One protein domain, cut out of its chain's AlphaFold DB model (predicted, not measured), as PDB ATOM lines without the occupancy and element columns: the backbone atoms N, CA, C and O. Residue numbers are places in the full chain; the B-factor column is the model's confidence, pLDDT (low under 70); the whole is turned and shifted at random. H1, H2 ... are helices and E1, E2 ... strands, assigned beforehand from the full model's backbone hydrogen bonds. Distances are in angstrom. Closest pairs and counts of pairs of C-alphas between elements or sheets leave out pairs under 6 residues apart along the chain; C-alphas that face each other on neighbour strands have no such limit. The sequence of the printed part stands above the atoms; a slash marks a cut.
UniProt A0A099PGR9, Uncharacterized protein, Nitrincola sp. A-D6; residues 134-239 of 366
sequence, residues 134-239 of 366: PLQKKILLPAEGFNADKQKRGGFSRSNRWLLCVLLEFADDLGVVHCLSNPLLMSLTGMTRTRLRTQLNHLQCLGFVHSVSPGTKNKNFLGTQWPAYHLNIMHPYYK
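Overview. This is residues 134 to 239 of the 366 residues of an uncharacterized protein of Nitrincola sp. A-D6 (UniProt A0A099PGR9). A two-stranded hairpin, E1 and E2, forms one side of a small helical body built round H2; H1 folds back alongside H2, while H3 and H4 cross it. Two loops stick out at opposite ends of the long axis, residues 218 to 223 at the tip of the strand hairpin and residues 144 to 152 in the link from H1 to H2, and the short H5 ends the printed part near H1. The 106 printed residues hold five named helices and two named strands in the order H1 H2 H3 H4 E1 E2 H5; the sheet, in the order E1 - E2, is antiparallel and the class is mostly helix. The whole is compact, with a radius of gyration of the C-alphas of 14.8 A, yet only just elongated, spanning 55 by 28 by 21 A.

Along the chain. E1 is residues 209 to 213, 11.0 A long, and E2 is residues 228 to 231. H4, the longest helix, is residues 193 to 205 and 18.5 A long; H2 is residues 158 to 169 and 16.6 A long, with C-alpha 158 at (502.355, 393.860, 435.875). H1 is residues 134 to 140, beginning with C-alpha 134 at (503.924, 390.678, 453.802), and H3 is residues 182 to 189. H5 is residues 236 to 239, ending with C-alpha 239 at (494.731, 395.719, 454.980).

Arrangement. E1 and E2 form an antiparallel hairpin at 172 degrees, with N 210 and O 230 2.8 A apart and N 230 and O 211 3.0 A apart, both within hydrogen-bond range. Residues 176 to 177 also pair, antiparallel, with residues 229 to 230 of E2. The closest C-alphas of H4 and E1 are those of Leu 203 and Val 209, 5.6 A apart; those of H2 and E2 are Leu 168 and Leu 231, 7.7 A apart. H2 is the hub. With residues 159 to 164 alone it touches residues 199 to 203 of H4, about perpendicular at 81 degrees, closest at the C-alphas of Asn 160 and Gln 199, 5.9 A. H1 and H2 touch as a helical hairpin, a shallow tilt of 24 degrees, opposite ways, closest at the C-alphas of Gln 136 and Cys 165, 5.3 A. H2 touches H3 with residues 162 to 166 alone, closest at the C-alphas of Leu 163 and Thr 189, 6.1 A, at 68 degrees, a steep tilt only just short of perpendicular. H3 and H4 only just touch, with 3 pairs of C-alphas within 8 A, the closest those of Met 186 and Arg 193, 6.7 A. H5 and H1 are close but not clearly touching, 6.4 A between the C-alphas of Tyr 238 and Leu 135. In H1, H2, H3 and H4 every O i to N i+4 pair is within hydrogen-bond range; H5 is too short for such a pair.

Size, cuts and confidence. The C-alphas of Ala 148 and Asn 220, the two farthest apart, are 55.4 A from each other. The printed part has no cut. The links H1 to H2, H2 to H3 and E1 to E2 are long. The mean pLDDT of the printed part is 78.3; residues 143 to 152, 154, 174 and 214 to 226 are under 70.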
ATOM      1  N   PRO A 134     505.386 390.780 453.837       85.75
ATOM      2  CA  PRO A 134     503.924 390.678 453.802       85.75
ATOM      3  C   PRO A 134     503.274 391.578 452.732       85.75
ATOM      4  O   PRO A 134     502.354 391.142 452.033       85.75
ATOM      5  N   LEU A 135     503.793 392.797 452.537       88.19
ATOM      6  CA  LEU A 135     503.332 393.738 451.509       88.19
ATOM      7  C   LEU A 135     503.685 393.234 450.108       88.19
ATOM      8  O   LEU A 135     502.826 393.183 449.226       88.19
ATOM      9  N   GLN A 136     504.929 392.782 449.920       88.31
ATOM     10  CA  GLN A 136     505.392 392.197 448.661       88.31
ATOM     11  C   GLN A 136     504.546 390.977 448.264       88.31
ATOM     12  O   GLN A 136     504.063 390.899 447.132       88.31
ATOM     13  N   LYS A 137     504.276 390.062 449.208       86.75
ATOM     14  CA  LYS A 137     503.375 388.912 449.019       86.75
ATOM     15  C   LYS A 137     501.982 389.370 448.573       86.75
ATOM     16  O   LYS A 137     501.455 388.825 447.608       86.75
ATOM     17  N   LYS A 138     501.418 390.416 449.189       87.00
ATOM     18  CA  LYS A 138     500.097 390.983 448.840       87.00
ATOM     19  C   LYS A 138     500.027 391.625 447.439       87.00
ATOM     20  O   LYS A 138     498.935 391.750 446.876       87.00
ATOM     21  N   ILE A 139     501.163 392.039 446.874       88.00
ATOM     22  CA  ILE A 139     501.269 392.609 445.517       88.00
ATOM     23  C   ILE A 139     501.540 391.520 444.473       88.00
ATOM     24  O   ILE A 139     500.894 391.479 443.422       88.00
ATOM     25  N   LEU A 140     502.529 390.663 444.737       86.25
ATOM     26  CA  LEU A 140     503.022 389.682 443.774       86.25
ATOM     27  C   LEU A 140     502.118 388.457 443.680       86.25
ATOM     28  O   LEU A 140     501.853 387.991 442.569       86.25
ATOM     29  N   LEU A 141     501.630 387.943 444.811       82.56
ATOM     30  CA  LEU A 141     500.900 386.681 444.860       82.56
ATOM     31  C   LEU A 141     499.398 386.879 444.573       82.56
ATOM     32  O   LEU A 141     498.825 387.925 444.887       82.56
ATOM     33  N   PRO A 142     498.742 385.901 443.929       72.25
ATOM     34  CA  PRO A 142     497.286 385.846 443.852       72.25
ATOM     35  C   PRO A 142     496.688 385.521 445.225       72.25
ATOM     36  O   PRO A 142     497.281 384.763 445.987       72.25
ATOM     37  N   ALA A 143     495.496 386.049 445.511       65.00
ATOM     38  CA  ALA A 143     494.742 385.659 446.706       65.00
ATOM     39  C   ALA A 143     494.242 384.201 446.622       65.00
ATOM     40  O   ALA A 143     494.278 383.493 447.618       65.00
ATOM     41  N   GLU A 144     493.844 383.751 445.425       58.44
ATOM     42  CA  GLU A 144     493.205 382.445 445.186       58.44
ATOM     43  C   GLU A 144     493.843 381.695 443.997       58.44
ATOM     44  O   GLU A 144     493.188 381.305 443.037       58.44
ATOM     45  N   GLY A 145     495.168 381.514 444.009       63.22
ATOM     46  CA  GLY A 145     495.848 380.669 443.016       63.22
ATOM     47  C   GLY A 145     495.835 381.217 441.576       63.22
ATOM     48  O   GLY A 145     496.704 382.002 441.207       63.22
ATOM     49  N   PHE A 146     494.915 380.771 440.720       59.34
ATOM     50  CA  PHE A 146     494.890 381.141 439.298       59.34
ATOM     51  C   PHE A 146     493.906 382.292 439.029       59.34
ATOM     52  O   PHE A 146     492.733 382.203 439.368       59.34
ATOM     53  N   ASN A 147     494.355 383.368 438.366       60.06
ATOM     54  CA  ASN A 147     493.501 384.522 438.041       60.06
ATOM     55  C   ASN A 147     492.614 384.242 436.810       60.06
ATOM     56  O   ASN A 147     492.883 384.761 435.724       60.06
ATOM     57  N   ALA A 148     491.593 383.392 436.959       57.62
ATOM     58  CA  ALA A 148     490.676 383.024 435.874       57.62
ATOM     59  C   ALA A 148     489.981 384.256 435.257       57.62
ATOM     60  O   ALA A 148     490.002 384.434 434.037       57.62
ATOM     61  N   ASP A 149     489.494 385.158 436.112       60.44
ATOM     62  CA  ASP A 149     488.712 386.343 435.734       60.44
ATOM     63  C   ASP A 149     489.559 387.540 435.268       60.44
ATOM     64  O   ASP A 149     489.024 388.599 434.939       60.44
ATOM     65  N   LYS A 150     490.895 387.404 435.238       64.50
ATOM     66  CA  LYS A 150     491.847 388.466 434.843       64.50
ATOM     67  C   LYS A 150     491.675 389.775 435.633       64.50
ATOM     68  O   LYS A 150     491.948 390.864 435.116       64.50
ATOM     69  N   GLN A 151     491.238 389.695 436.891       65.06
ATOM     70  CA  GLN A 151     491.062 390.879 437.730       65.06
ATOM     71  C   GLN A 151     492.420 391.538 438.012       65.06
ATOM     72  O   GLN A 151     493.386 390.873 438.399       65.06
ATOM     73  N   LYS A 152     492.505 392.863 437.837       66.69
ATOM     74  CA  LYS A 152     493.730 393.629 438.115       66.69
ATOM     75  C   LYS A 152     493.949 393.735 439.623       66.69
ATOM     76  O   LYS A 152     493.299 394.540 440.291       66.69
ATOM     77  N   ARG A 153     494.911 392.977 440.154       73.00
ATOM     78  CA  ARG A 153     495.321 393.035 441.571       73.00
ATOM     79  C   ARG A 153     495.698 394.477 441.940       73.00
ATOM     80  O   ARG A 153     496.643 395.019 441.372       73.00
ATOM     81  N   GLY A 154     494.922 395.115 442.819       64.75
ATOM     82  CA  GLY A 154     495.124 396.511 443.240       64.75
ATOM     83  C   GLY A 154     495.029 397.558 442.119       64.75
ATOM     84  O   GLY A 154     495.597 398.634 442.251       64.75
ATOM     85  N   GLY A 155     494.397 397.236 440.983       73.75
ATOM     86  CA  GLY A 155     494.393 398.094 439.789       73.75
ATOM     87  C   GLY A 155     495.735 398.162 439.041       73.75
ATOM     88  O   GLY A 155     495.833 398.829 438.010       73.75
ATOM     89  N   PHE A 156     496.770 397.459 439.511       81.19
ATOM     90  CA  PHE A 156     498.127 397.577 438.989       81.19
ATOM     91  C   PHE A 156     498.328 396.945 437.605       81.19
ATOM     92  O   PHE A 156     497.807 395.874 437.287       81.19
ATOM     93  N   SER A 157     499.220 397.550 436.817       88.25
ATOM     94  CA  SER A 157     499.904 396.851 435.727       88.25
ATOM     95  C   SER A 157     500.904 395.828 436.299       88.25
ATOM     96  O   SER A 157     501.420 395.995 437.404       88.25
ATOM     97  N   ARG A 158     501.259 394.792 435.528       88.75
ATOM     98  CA  ARG A 158     502.355 393.860 435.875       88.75
ATOM     99  C   ARG A 158     503.679 394.577 436.155       88.75
ATOM    100  O   ARG A 158     504.387 394.220 437.089       88.75
ATOM    101  N   SER A 159     503.968 395.616 435.374       91.25
ATOM    102  CA  SER A 159     505.123 396.492 435.574       91.25
ATOM    103  C   SER A 159     505.077 397.230 436.914       91.25
ATOM    104  O   SER A 159     506.075 397.221 437.623       91.25
ATOM    105  N   ASN A 160     503.932 397.803 437.299       92.69
ATOM    106  CA  ASN A 160     503.751 398.461 438.595       92.69
ATOM    107  C   ASN A 160     503.866 397.467 439.758       92.69
ATOM    108  O   ASN A 160     504.503 397.795 440.752       92.69
ATOM    109  N   ARG A 161     503.329 396.242 439.619       91.75
ATOM    110  CA  ARG A 161     503.503 395.174 440.623       91.75
ATOM    111  C   ARG A 161     504.979 394.832 440.836       91.75
ATOM    112  O   ARG A 161     505.418 394.745 441.977       91.75
ATOM    113  N   TRP A 162     505.743 394.677 439.751       92.25
ATOM    114  CA  TRP A 162     507.180 394.413 439.833       92.25
ATOM    115  C   TRP A 162     507.956 395.598 440.424       92.25
ATOM    116  O   TRP A 162     508.717 395.415 441.367       92.25
ATOM    117  N   LEU A 163     507.723 396.817 439.922       94.00
ATOM    118  CA  LEU A 163     508.379 398.038 440.402       94.00
ATOM    119  C   LEU A 163     508.134 398.277 441.892       94.00
ATOM    120  O   LEU A 163     509.088 398.492 442.630       94.00
ATOM    121  N   LEU A 164     506.880 398.208 442.342       92.75
ATOM    122  CA  LEU A 164     506.538 398.420 443.746       92.75
ATOM    123  C   LEU A 164     507.159 397.342 444.643       92.75
ATOM    124  O   LEU A 164     507.621 397.660 445.732       92.75
ATOM    125  N   CYS A 165     507.240 396.090 444.183       91.31
ATOM    126  CA  CYS A 165     507.925 395.045 444.939       91.31
ATOM    127  C   CYS A 165     509.445 395.250 445.011       91.31
ATOM    128  O   CYS A 165     510.025 394.990 446.061       91.31
ATOM    129  N   VAL A 166     510.079 395.723 443.929       90.00
ATOM    130  CA  VAL A 166     511.498 396.112 443.949       90.00
ATOM    131  C   VAL A 166     511.702 397.273 444.920       90.00
ATOM    132  O   VAL A 166     512.605 397.206 445.737       90.00
ATOM    133  N   LEU A 167     510.850 398.300 444.916       91.38
ATOM    134  CA  LEU A 167     510.971 399.393 445.885       91.38
ATOM    135  C   LEU A 167     510.812 398.884 447.332       91.38
ATOM    136  O   LEU A 167     511.644 399.202 448.168       91.38
ATOM    137  N   LEU A 168     509.828 398.023 447.614       89.44
ATOM    138  CA  LEU A 168     509.636 397.408 448.940       89.44
ATOM    139  C   LEU A 168     510.774 396.469 449.381       89.44
ATOM    140  O   LEU A 168     510.892 396.200 450.571       89.44
ATOM    141  N   GLU A 169     511.579 395.942 448.452       86.31
ATOM    142  CA  GLU A 169     512.752 395.103 448.753       86.31
ATOM    143  C   GLU A 169     513.933 395.926 449.287       86.31
ATOM    144  O   GLU A 169     514.720 395.430 450.086       86.31
ATOM    145  N   PHE A 170     514.048 397.181 448.841       84.62
ATOM    146  CA  PHE A 170     515.120 398.117 449.204       84.62
ATOM    147  C   PHE A 170     514.640 399.234 450.149       84.62
ATOM    148  O   PHE A 170     515.367 400.199 450.380       84.62
ATOM    149  N   ALA A 171     513.415 399.127 450.664       82.94
ATOM    150  CA  ALA A 171     512.860 400.051 451.640       82.94
ATOM    151  C   ALA A 171     513.234 399.641 453.069       82.94
ATOM    152  O   ALA A 171     513.327 398.451 453.383       82.94
ATOM    153  N   ASP A 172     513.389 400.635 453.938       78.19
ATOM    154  CA  ASP A 172     513.464 400.432 455.380       78.19
ATOM    155  C   ASP A 172     512.093 400.077 456.000       78.19
ATOM    156  O   ASP A 172     511.064 399.974 455.324       78.19
ATOM    157  N   ASP A 173     512.079 399.895 457.321       72.81
ATOM    158  CA  ASP A 173     510.894 399.602 458.135       72.81
ATOM    159  C   ASP A 173     509.759 400.632 457.975       72.81
ATOM    160  O   ASP A 173     508.591 400.291 458.173       72.81
ATOM    161  N   LEU A 174     510.090 401.879 457.614       69.81
ATOM    162  CA  LEU A 174     509.151 402.988 457.436       69.81
ATOM    163  C   LEU A 174     508.740 403.196 455.970       69.81
ATOM    164  O   LEU A 174     507.914 404.062 455.675       69.81
ATOM    165  N   GLY A 175     509.246 402.369 455.052       76.56
ATOM    166  CA  GLY A 175     508.926 402.447 453.633       76.56
ATOM    167  C   GLY A 175     509.786 403.439 452.852       76.56
ATOM    168  O   GLY A 175     509.403 403.799 451.740       76.56
ATOM    169  N   VAL A 176     510.916 403.902 453.387       79.62
ATOM    170  CA  VAL A 176     511.819 404.817 452.680       79.62
ATOM    171  C   VAL A 176     512.904 404.025 451.956       79.62
ATOM    172  O   VAL A 176     513.638 403.239 452.551       79.62
ATOM    173  N   VAL A 177     513.008 404.227 450.642       83.00
ATOM    174  CA  VAL A 177     514.071 403.655 449.807       83.00
ATOM    175  C   VAL A 177     515.174 404.690 449.648       83.00
ATOM    176  O   VAL A 177     514.995 405.675 448.928       83.00
ATOM    177  N   HIS A 178     516.323 404.444 450.271       74.69
ATOM    178  CA  HIS A 178     517.539 405.236 450.087       74.69
ATOM    179  C   HIS A 178     518.505 404.568 449.089       74.69
ATOM    180  O   HIS A 178     518.408 403.378 448.794       74.69
ATOM    181  N   CYS A 179     519.454 405.346 448.554       70.00
ATOM    182  CA  CYS A 179     520.591 404.882 447.736       70.00
ATOM    183  C   CYS A 179     520.269 404.185 446.393       70.00
ATOM    184  O   CYS A 179     521.183 403.772 445.674       70.00
ATOM    185  N   LEU A 180     519.001 404.086 445.986       79.44
ATOM    186  CA  LEU A 180     518.610 403.313 444.808       79.44
ATOM    187  C   LEU A 180     518.579 404.167 443.527       79.44
ATOM    188  O   LEU A 180     517.555 404.707 443.117       79.44
ATOM    189  N   SER A 181     519.737 404.304 442.879       80.88
ATOM    190  CA  SER A 181     519.893 405.135 441.675       80.88
ATOM    191  C   SER A 181     518.991 404.710 440.499       80.88
ATOM    192  O   SER A 181     518.704 403.530 440.308       80.88
ATOM    193  N   ASN A 182     518.600 405.660 439.636       83.56
ATOM    194  CA  ASN A 182     517.793 405.366 438.438       83.56
ATOM    195  C   ASN A 182     518.393 404.261 437.529       83.56
ATOM    196  O   ASN A 182     517.626 403.400 437.099       83.56
ATOM    197  N   PRO A 183     519.714 404.221 437.236       82.19
ATOM    198  CA  PRO A 183     520.320 403.109 436.496       82.19
ATOM    199  C   PRO A 183     520.161 401.756 437.200       82.19
ATOM    200  O   PRO A 183     519.778 400.779 436.557       82.19
ATOM    201  N   LEU A 184     520.374 401.702 438.520       82.50
ATOM    202  CA  LEU A 184     520.184 400.484 439.311       82.50
ATOM    203  C   LEU A 184     518.711 400.043 439.300       82.50
ATOM    204  O   LEU A 184     518.421 398.875 439.040       82.50
ATOM    205  N   LEU A 185     517.769 400.978 439.464       86.19
ATOM    206  CA  LEU A 185     516.333 400.703 439.397       86.19
ATOM    207  C   LEU A 185     515.911 400.174 438.021       86.19
ATOM    208  O   LEU A 185     515.152 399.209 437.936       86.19
ATOM    209  N   MET A 186     516.428 400.753 436.933       87.88
ATOM    210  CA  MET A 186     516.227 400.239 435.572       87.88
ATOM    211  C   MET A 186     516.768 398.810 435.423       87.88
ATOM    212  O   MET A 186     516.089 397.962 434.843       87.88
ATOM    213  N   SER A 187     517.938 398.522 435.999       83.44
ATOM    214  CA  SER A 187     518.585 397.205 435.959       83.44
ATOM    215  C   SER A 187     517.796 396.127 436.726       83.44
ATOM    216  O   SER A 187     517.533 395.040 436.203       83.44
ATOM    217  N   LEU A 188     517.318 396.452 437.932       83.00
ATOM    218  CA  LEU A 188     516.488 395.585 438.783       83.00
ATOM    219  C   LEU A 188     515.080 395.352 438.206       83.00
ATOM    220  O   LEU A 188     514.516 394.257 438.302       83.00
ATOM    221  N   THR A 189     514.499 396.373 437.576       88.56
ATOM    222  CA  THR A 189     513.134 396.297 437.031       88.56
ATOM    223  C   THR A 189     513.068 395.787 435.597       88.56
ATOM    224  O   THR A 189     512.025 395.283 435.187       88.56
ATOM    225  N   GLY A 190     514.146 395.912 434.818       88.31
ATOM    226  CA  GLY A 190     514.121 395.709 433.367       88.31
ATOM    227  C   GLY A 190     513.359 396.805 432.608       88.31
ATOM    228  O   GLY A 190     512.876 396.562 431.500       88.31
ATOM    229  N   MET A 191     513.177 397.990 433.203       91.56
ATOM    230  CA  MET A 191     512.475 399.116 432.576       91.56
ATOM    231  C   MET A 191     513.426 400.066 431.849       91.56
ATOM    232  O   MET A 191     514.523 400.359 432.311       91.56
ATOM    233  N   THR A 192     512.955 400.639 430.740       92.06
ATOM    234  CA  THR A 192     513.577 401.833 430.154       92.06
ATOM    235  C   THR A 192     513.305 403.054 431.036       92.06
ATOM    236  O   THR A 192     512.288 403.099 431.732       92.06
ATOM    237  N   ARG A 193     514.158 404.085 430.965       91.19
ATOM    238  CA  ARG A 193     514.011 405.332 431.743       91.19
ATOM    239  C   ARG A 193     512.618 405.961 431.606       91.19
ATOM    240  O   ARG A 193     512.013 406.351 432.600       91.19
ATOM    241  N   THR A 194     512.087 406.009 430.382       93.31
ATOM    242  CA  THR A 194     510.743 406.530 430.093       93.31
ATOM    243  C   THR A 194     509.661 405.693 430.768       93.31
ATOM    244  O   THR A 194     508.799 406.246 431.448       93.31
ATOM    245  N   ARG A 195     509.730 404.358 430.639       94.25
ATOM    246  CA  ARG A 195     508.763 403.434 431.249       94.25
ATOM    247  C   ARG A 195     508.794 403.532 432.772       94.25
ATOM    248  O   ARG A 195     507.731 403.616 433.378       94.25
ATOM    249  N   LEU A 196     509.989 403.579 433.360       93.56
ATOM    250  CA  LEU A 196     510.193 403.722 434.798       93.56
ATOM    251  C   LEU A 196     509.537 405.002 435.332       93.56
ATOM    252  O   LEU A 196     508.728 404.917 436.249       93.56
ATOM    253  N   ARG A 197     509.793 406.163 434.705       91.62
ATOM    254  CA  ARG A 197     509.144 407.431 435.083       91.62
ATOM    255  C   ARG A 197     507.618 407.337 435.006       91.62
ATOM    256  O   ARG A 197     506.934 407.706 435.949       91.62
ATOM    257  N   THR A 198     507.069 406.794 433.917       93.88
ATOM    258  CA  THR A 198     505.612 406.631 433.774       93.88
ATOM    259  C   THR A 198     505.016 405.692 434.828       93.88
ATOM    260  O   THR A 198     503.918 405.950 435.311       93.88
ATOM    261  N   GLN A 199     505.704 404.604 435.195       94.12
ATOM    262  CA  GLN A 199     505.239 403.693 436.249       94.12
ATOM    263  C   GLN A 199     505.352 404.317 437.653       94.12
ATOM    264  O   GLN A 199     504.407 404.193 438.425       94.12
ATOM    265  N   LEU A 200     506.428 405.053 437.961       91.81
ATOM    266  CA  LEU A 200     506.564 405.804 439.220       91.81
ATOM    267  C   LEU A 200     505.441 406.834 439.390       91.81
ATOM    268  O   LEU A 200     504.716 406.772 440.380       91.81
ATOM    269  N   ASN A 201     505.213 407.689 438.386       87.00
ATOM    270  CA  ASN A 201     504.113 408.658 438.409       87.00
ATOM    271  C   ASN A 201     502.753 407.959 438.609       87.00
ATOM    272  O   ASN A 201     501.917 408.429 439.371       87.00
ATOM    273  N   HIS A 202     502.530 406.803 437.974       89.19
ATOM    274  CA  HIS A 202     501.294 406.036 438.152       89.19
ATOM    275  C   HIS A 202     501.169 405.425 439.560       89.19
ATOM    276  O   HIS A 202     500.058 405.317 440.077       89.19
ATOM    277  N   LEU A 203     502.267 405.007 440.198       87.81
ATOM    278  CA  LEU A 203     502.255 404.560 441.595       87.81
ATOM    279  C   LEU A 203     501.991 405.721 442.568       87.81
ATOM    280  O   LEU A 203     501.326 405.499 443.580       87.81
ATOM    281  N   GLN A 204     502.430 406.941 442.237       83.06
ATOM    282  CA  GLN A 204     502.075 408.160 442.973       83.06
ATOM    283  C   GLN A 204     500.593 408.518 442.812       83.06
ATOM    284  O   GLN A 204     499.908 408.722 443.808       83.06
ATOM    285  N   CYS A 205     500.049 408.498 441.589       80.25
ATOM    286  CA  CYS A 205     498.617 408.735 441.357       80.25
ATOM    287  C   CYS A 205     497.710 407.699 442.045       80.25
ATOM    288  O   CYS A 205     496.580 408.017 442.396       80.25
ATOM    289  N   LEU A 206     498.192 406.465 442.241       79.81
ATOM    290  CA  LEU A 206     497.501 405.435 443.027       79.81
ATOM    291  C   LEU A 206     497.755 405.538 444.544       79.81
ATOM    292  O   LEU A 206     497.235 404.712 445.286       79.81
ATOM    293  N   GLY A 207     498.574 406.482 445.015       76.31
ATOM    294  CA  GLY A 207     498.868 406.679 446.437       76.31
ATOM    295  C   GLY A 207     499.760 405.613 447.088       76.31
ATOM    296  O   GLY A 207     499.822 405.568 448.313       76.31
ATOM    297  N   PHE A 208     500.446 404.763 446.313       82.25
ATOM    298  CA  PHE A 208     501.395 403.759 446.834       82.25
ATOM    299  C   PHE A 208     502.818 404.302 447.014       82.25
ATOM    300  O   PHE A 208     503.597 403.744 447.783       82.25
ATOM    301  N   VAL A 209     503.149 405.387 446.316       84.25
ATOM    302  CA  VAL A 209     504.355 406.195 446.526       84.25
ATOM    303  C   VAL A 209     503.868 407.585 446.920       84.25
ATOM    304  O   VAL A 209     503.090 408.178 446.178       84.25
ATOM    305  N   HIS A 210     504.281 408.099 448.075       77.25
ATOM    306  CA  HIS A 210     503.934 409.454 448.505       77.25
ATOM    307  C   HIS A 210     504.721 410.485 447.694       77.25
ATOM    308  O   HIS A 210     504.143 411.303 446.979       77.25
ATOM    309  N   SER A 211     506.047 410.385 447.731       73.62
ATOM    310  CA  SER A 211     506.961 411.320 447.081       73.62
ATOM    311  C   SER A 211     508.161 410.592 446.472       73.62
ATOM    312  O   SER A 211     508.505 409.464 446.841       73.62
ATOM    313  N   VAL A 212     508.777 411.251 445.491       78.62
ATOM    314  CA  VAL A 212     510.035 410.833 444.871       78.62
ATOM    315  C   VAL A 212     510.961 412.038 444.882       78.62
ATOM    316  O   VAL A 212     510.790 412.954 444.077       78.62
ATOM    317  N   SER A 213     511.935 412.028 445.781       72.50
ATOM    318  CA  SER A 213     512.942 413.081 445.871       72.50
ATOM    319  C   SER A 213     514.002 412.819 444.797       72.50
ATOM    320  O   SER A 213     514.633 411.754 444.806       72.50
ATOM    321  N   PRO A 214     514.194 413.724 443.819       67.38
ATOM    322  CA  PRO A 214     515.180 413.525 442.769       67.38
ATOM    323  C   PRO A 214     516.588 413.603 443.363       67.38
ATOM    324  O   PRO A 214     516.917 414.553 444.064       67.38
ATOM    325  N   GLY A 215     517.441 412.632 443.040       64.81
ATOM    326  CA  GLY A 215     518.849 412.697 443.426       64.81
ATOM    327  C   GLY A 215     519.538 413.869 442.729       64.81
ATOM    328  O   GLY A 215     519.547 413.930 441.493       64.81
ATOM    329  N   THR A 216     520.097 414.793 443.506       60.72
ATOM    330  CA  THR A 216     520.784 415.983 443.005       60.72
ATOM    331  C   THR A 216     522.302 415.816 443.097       60.72
ATOM    332  O   THR A 216     522.853 415.233 444.029       60.72
ATOM    333  N   LYS A 217     523.000 416.348 442.091       54.78
ATOM    334  CA  LYS A 217     524.445 416.606 442.140       54.78
ATOM    335  C   LYS A 217     524.655 418.112 442.196       54.78
ATOM    336  O   LYS A 217     525.164 418.699 441.242       54.78
ATOM    337  N   ASN A 218     524.162 418.741 443.258       48.75
ATOM    338  CA  ASN A 218     524.436 420.152 443.485       48.75
ATOM    339  C   ASN A 218     525.829 420.280 444.120       48.75
ATOM    340  O   ASN A 218     526.201 419.455 444.945       48.75
ATOM    341  N   LYS A 219     526.617 421.280 443.712       47.53
ATOM    342  CA  LYS A 219     527.897 421.588 444.372       47.53
ATOM    343  C   LYS A 219     527.711 422.452 445.621       47.53
ATOM    344  O   LYS A 219     528.625 422.524 446.427       47.53
ATOM    345  N   ASN A 220     526.544 423.085 445.753       46.94
ATOM    346  CA  ASN A 220     526.234 424.064 446.795       46.94
ATOM    347  C   ASN A 220     525.432 423.463 447.968       46.94
ATOM    348  O   ASN A 220     525.022 424.196 448.856       46.94
ATOM    349  N   PHE A 221     525.160 422.157 447.943       44.50
ATOM    350  CA  PHE A 221     524.549 421.406 449.041       44.50
ATOM    351  C   PHE A 221     525.361 420.129 449.268       44.50
ATOM    352  O   PHE A 221     526.009 419.647 448.338       44.50
ATOM    353  N   LEU A 222     525.310 419.604 450.495       45.12
ATOM    354  CA  LEU A 222     526.113 418.505 451.052       45.12
ATOM    355  C   LEU A 222     526.206 417.239 450.160       45.12
ATOM    356  O   LEU A 222     525.529 416.231 450.370       45.12
ATOM    357  N   GLY A 223     527.109 417.270 449.177       52.72
ATOM    358  CA  GLY A 223     527.528 416.123 448.370       52.72
ATOM    359  C   GLY A 223     526.544 415.655 447.286       52.72
ATOM    360  O   GLY A 223     525.666 416.370 446.811       52.72
ATOM    361  N   THR A 224     526.733 414.412 446.826       55.97
ATOM    362  CA  THR A 224     525.801 413.768 445.883       55.97
ATOM    363  C   THR A 224     524.646 413.147 446.658       55.97
ATOM    364  O   THR A 224     524.823 412.102 447.284       55.97
ATOM    365  N   GLN A 225     523.453 413.731 446.553       63.44
ATOM    366  CA  GLN A 225     522.247 413.089 447.058       63.44
ATOM    367  C   GLN A 225     521.748 412.022 446.082       63.44
ATOM    368  O   GLN A 225     521.510 412.265 444.894       63.44
ATOM    369  N   TRP A 226     521.552 410.816 446.605       69.12
ATOM    370  CA  TRP A 226     520.861 409.743 445.899       69.12
ATOM    371  C   TRP A 226     519.349 410.006 445.884       69.12
ATOM    372  O   TRP A 226     518.833 410.618 446.818       69.12
ATOM    373  N   PRO A 227     518.614 409.555 444.849       76.56
ATOM    374  CA  PRO A 227     517.160 409.661 444.854       76.56
ATOM    375  C   PRO A 227     516.568 408.866 446.023       76.56
ATOM    376  O   PRO A 227     517.051 407.775 446.340       76.56
ATOM    377  N   ALA A 228     515.501 409.402 446.612       79.56
ATOM    378  CA  ALA A 228     514.731 408.742 447.661       79.56
ATOM    379  C   ALA A 228     513.290 408.499 447.196       79.56
ATOM    380  O   ALA A 228     512.702 409.328 446.495       79.56
ATOM    381  N   TYR A 229     512.715 407.363 447.589       84.75
ATOM    382  CA  TYR A 229     511.325 407.011 447.287       84.75
ATOM    383  C   TYR A 229     510.596 406.722 448.598       84.75
ATOM    384  O   TYR A 229     510.978 405.801 449.316       84.75
ATOM    385  N   HIS A 230     509.544 407.483 448.895       81.06
ATOM    386  CA  HIS A 230     508.761 407.316 450.120       81.06
ATOM    387  C   HIS A 230     507.508 406.493 449.803       81.06
ATOM    388  O   HIS A 230     506.622 406.943 449.072       81.06
ATOM    389  N   LEU A 231     507.442 405.260 450.304       84.75
ATOM    390  CA  LEU A 231     506.362 404.314 450.023       84.75
ATOM    391  C   LEU A 231     505.243 404.427 451.057       84.75
ATOM    392  O   LEU A 231     505.483 404.483 452.259       84.75
ATOM    393  N   ASN A 232     503.997 404.363 450.598       81.12
ATOM    394  CA  ASN A 232     502.841 404.309 451.484       81.12
ATOM    395  C   ASN A 232     502.633 402.883 452.011       81.12
ATOM    396  O   ASN A 232     501.740 402.168 451.552       81.12
ATOM    397  N   ILE A 233     503.446 402.447 452.977       83.06
ATOM    398  CA  ILE A 233     503.314 401.119 453.613       83.06
ATOM    399  C   ILE A 233     501.981 400.932 454.360       83.06
ATOM    400  O   ILE A 233     501.580 399.802 454.641       83.06
ATOM    401  N   MET A 234     501.251 402.022 454.613       75.75
ATOM    402  CA  MET A 234     499.953 402.033 455.292       75.75
ATOM    403  C   MET A 234     498.746 402.013 454.340       75.75
ATOM    404  O   MET A 234     497.601 401.985 454.809       75.75
ATOM    405  N   HIS A 235     498.986 401.967 453.022       78.94
ATOM    406  CA  HIS A 235     497.959 402.077 451.987       78.94
ATOM    407  C   HIS A 235     496.801 401.068 452.188       78.94
ATOM    408  O   HIS A 235     497.061 399.876 452.411       78.94
ATOM    409  N   PRO A 236     495.516 401.475 452.049       74.50
ATOM    410  CA  PRO A 236     494.357 400.631 452.373       74.50
ATOM    411  C   PRO A 236     494.313 399.263 451.676       74.50
ATOM    412  O   PRO A 236     493.767 398.308 452.226       74.50
ATOM    413  N   TYR A 237     494.928 399.132 450.494       81.19
ATOM    414  CA  TYR A 237     495.059 397.857 449.770       81.19
ATOM    415  C   TYR A 237     495.733 396.745 450.595       81.19
ATOM    416  O   TYR A 237     495.380 395.569 450.460       81.19
ATOM    417  N   TYR A 238     496.687 397.099 451.460       80.62
ATOM    418  CA  TYR A 238     497.451 396.126 452.234       80.62
ATOM    419  C   TYR A 238     496.636 395.494 453.372       80.62
ATOM    420  O   TYR A 238     496.874 394.334 453.713       80.62
ATOM    421  N   LYS A 239     495.625 396.195 453.907       82.88
ATOM    422  CA  LYS A 239     494.731 395.719 454.980       82.88
ATOM    423  C   LYS A 239     495.511 395.119 456.168       82.88
ATOM    424  O   LYS A 239     496.192 395.860 456.872       82.88
TER     425      LYS A 239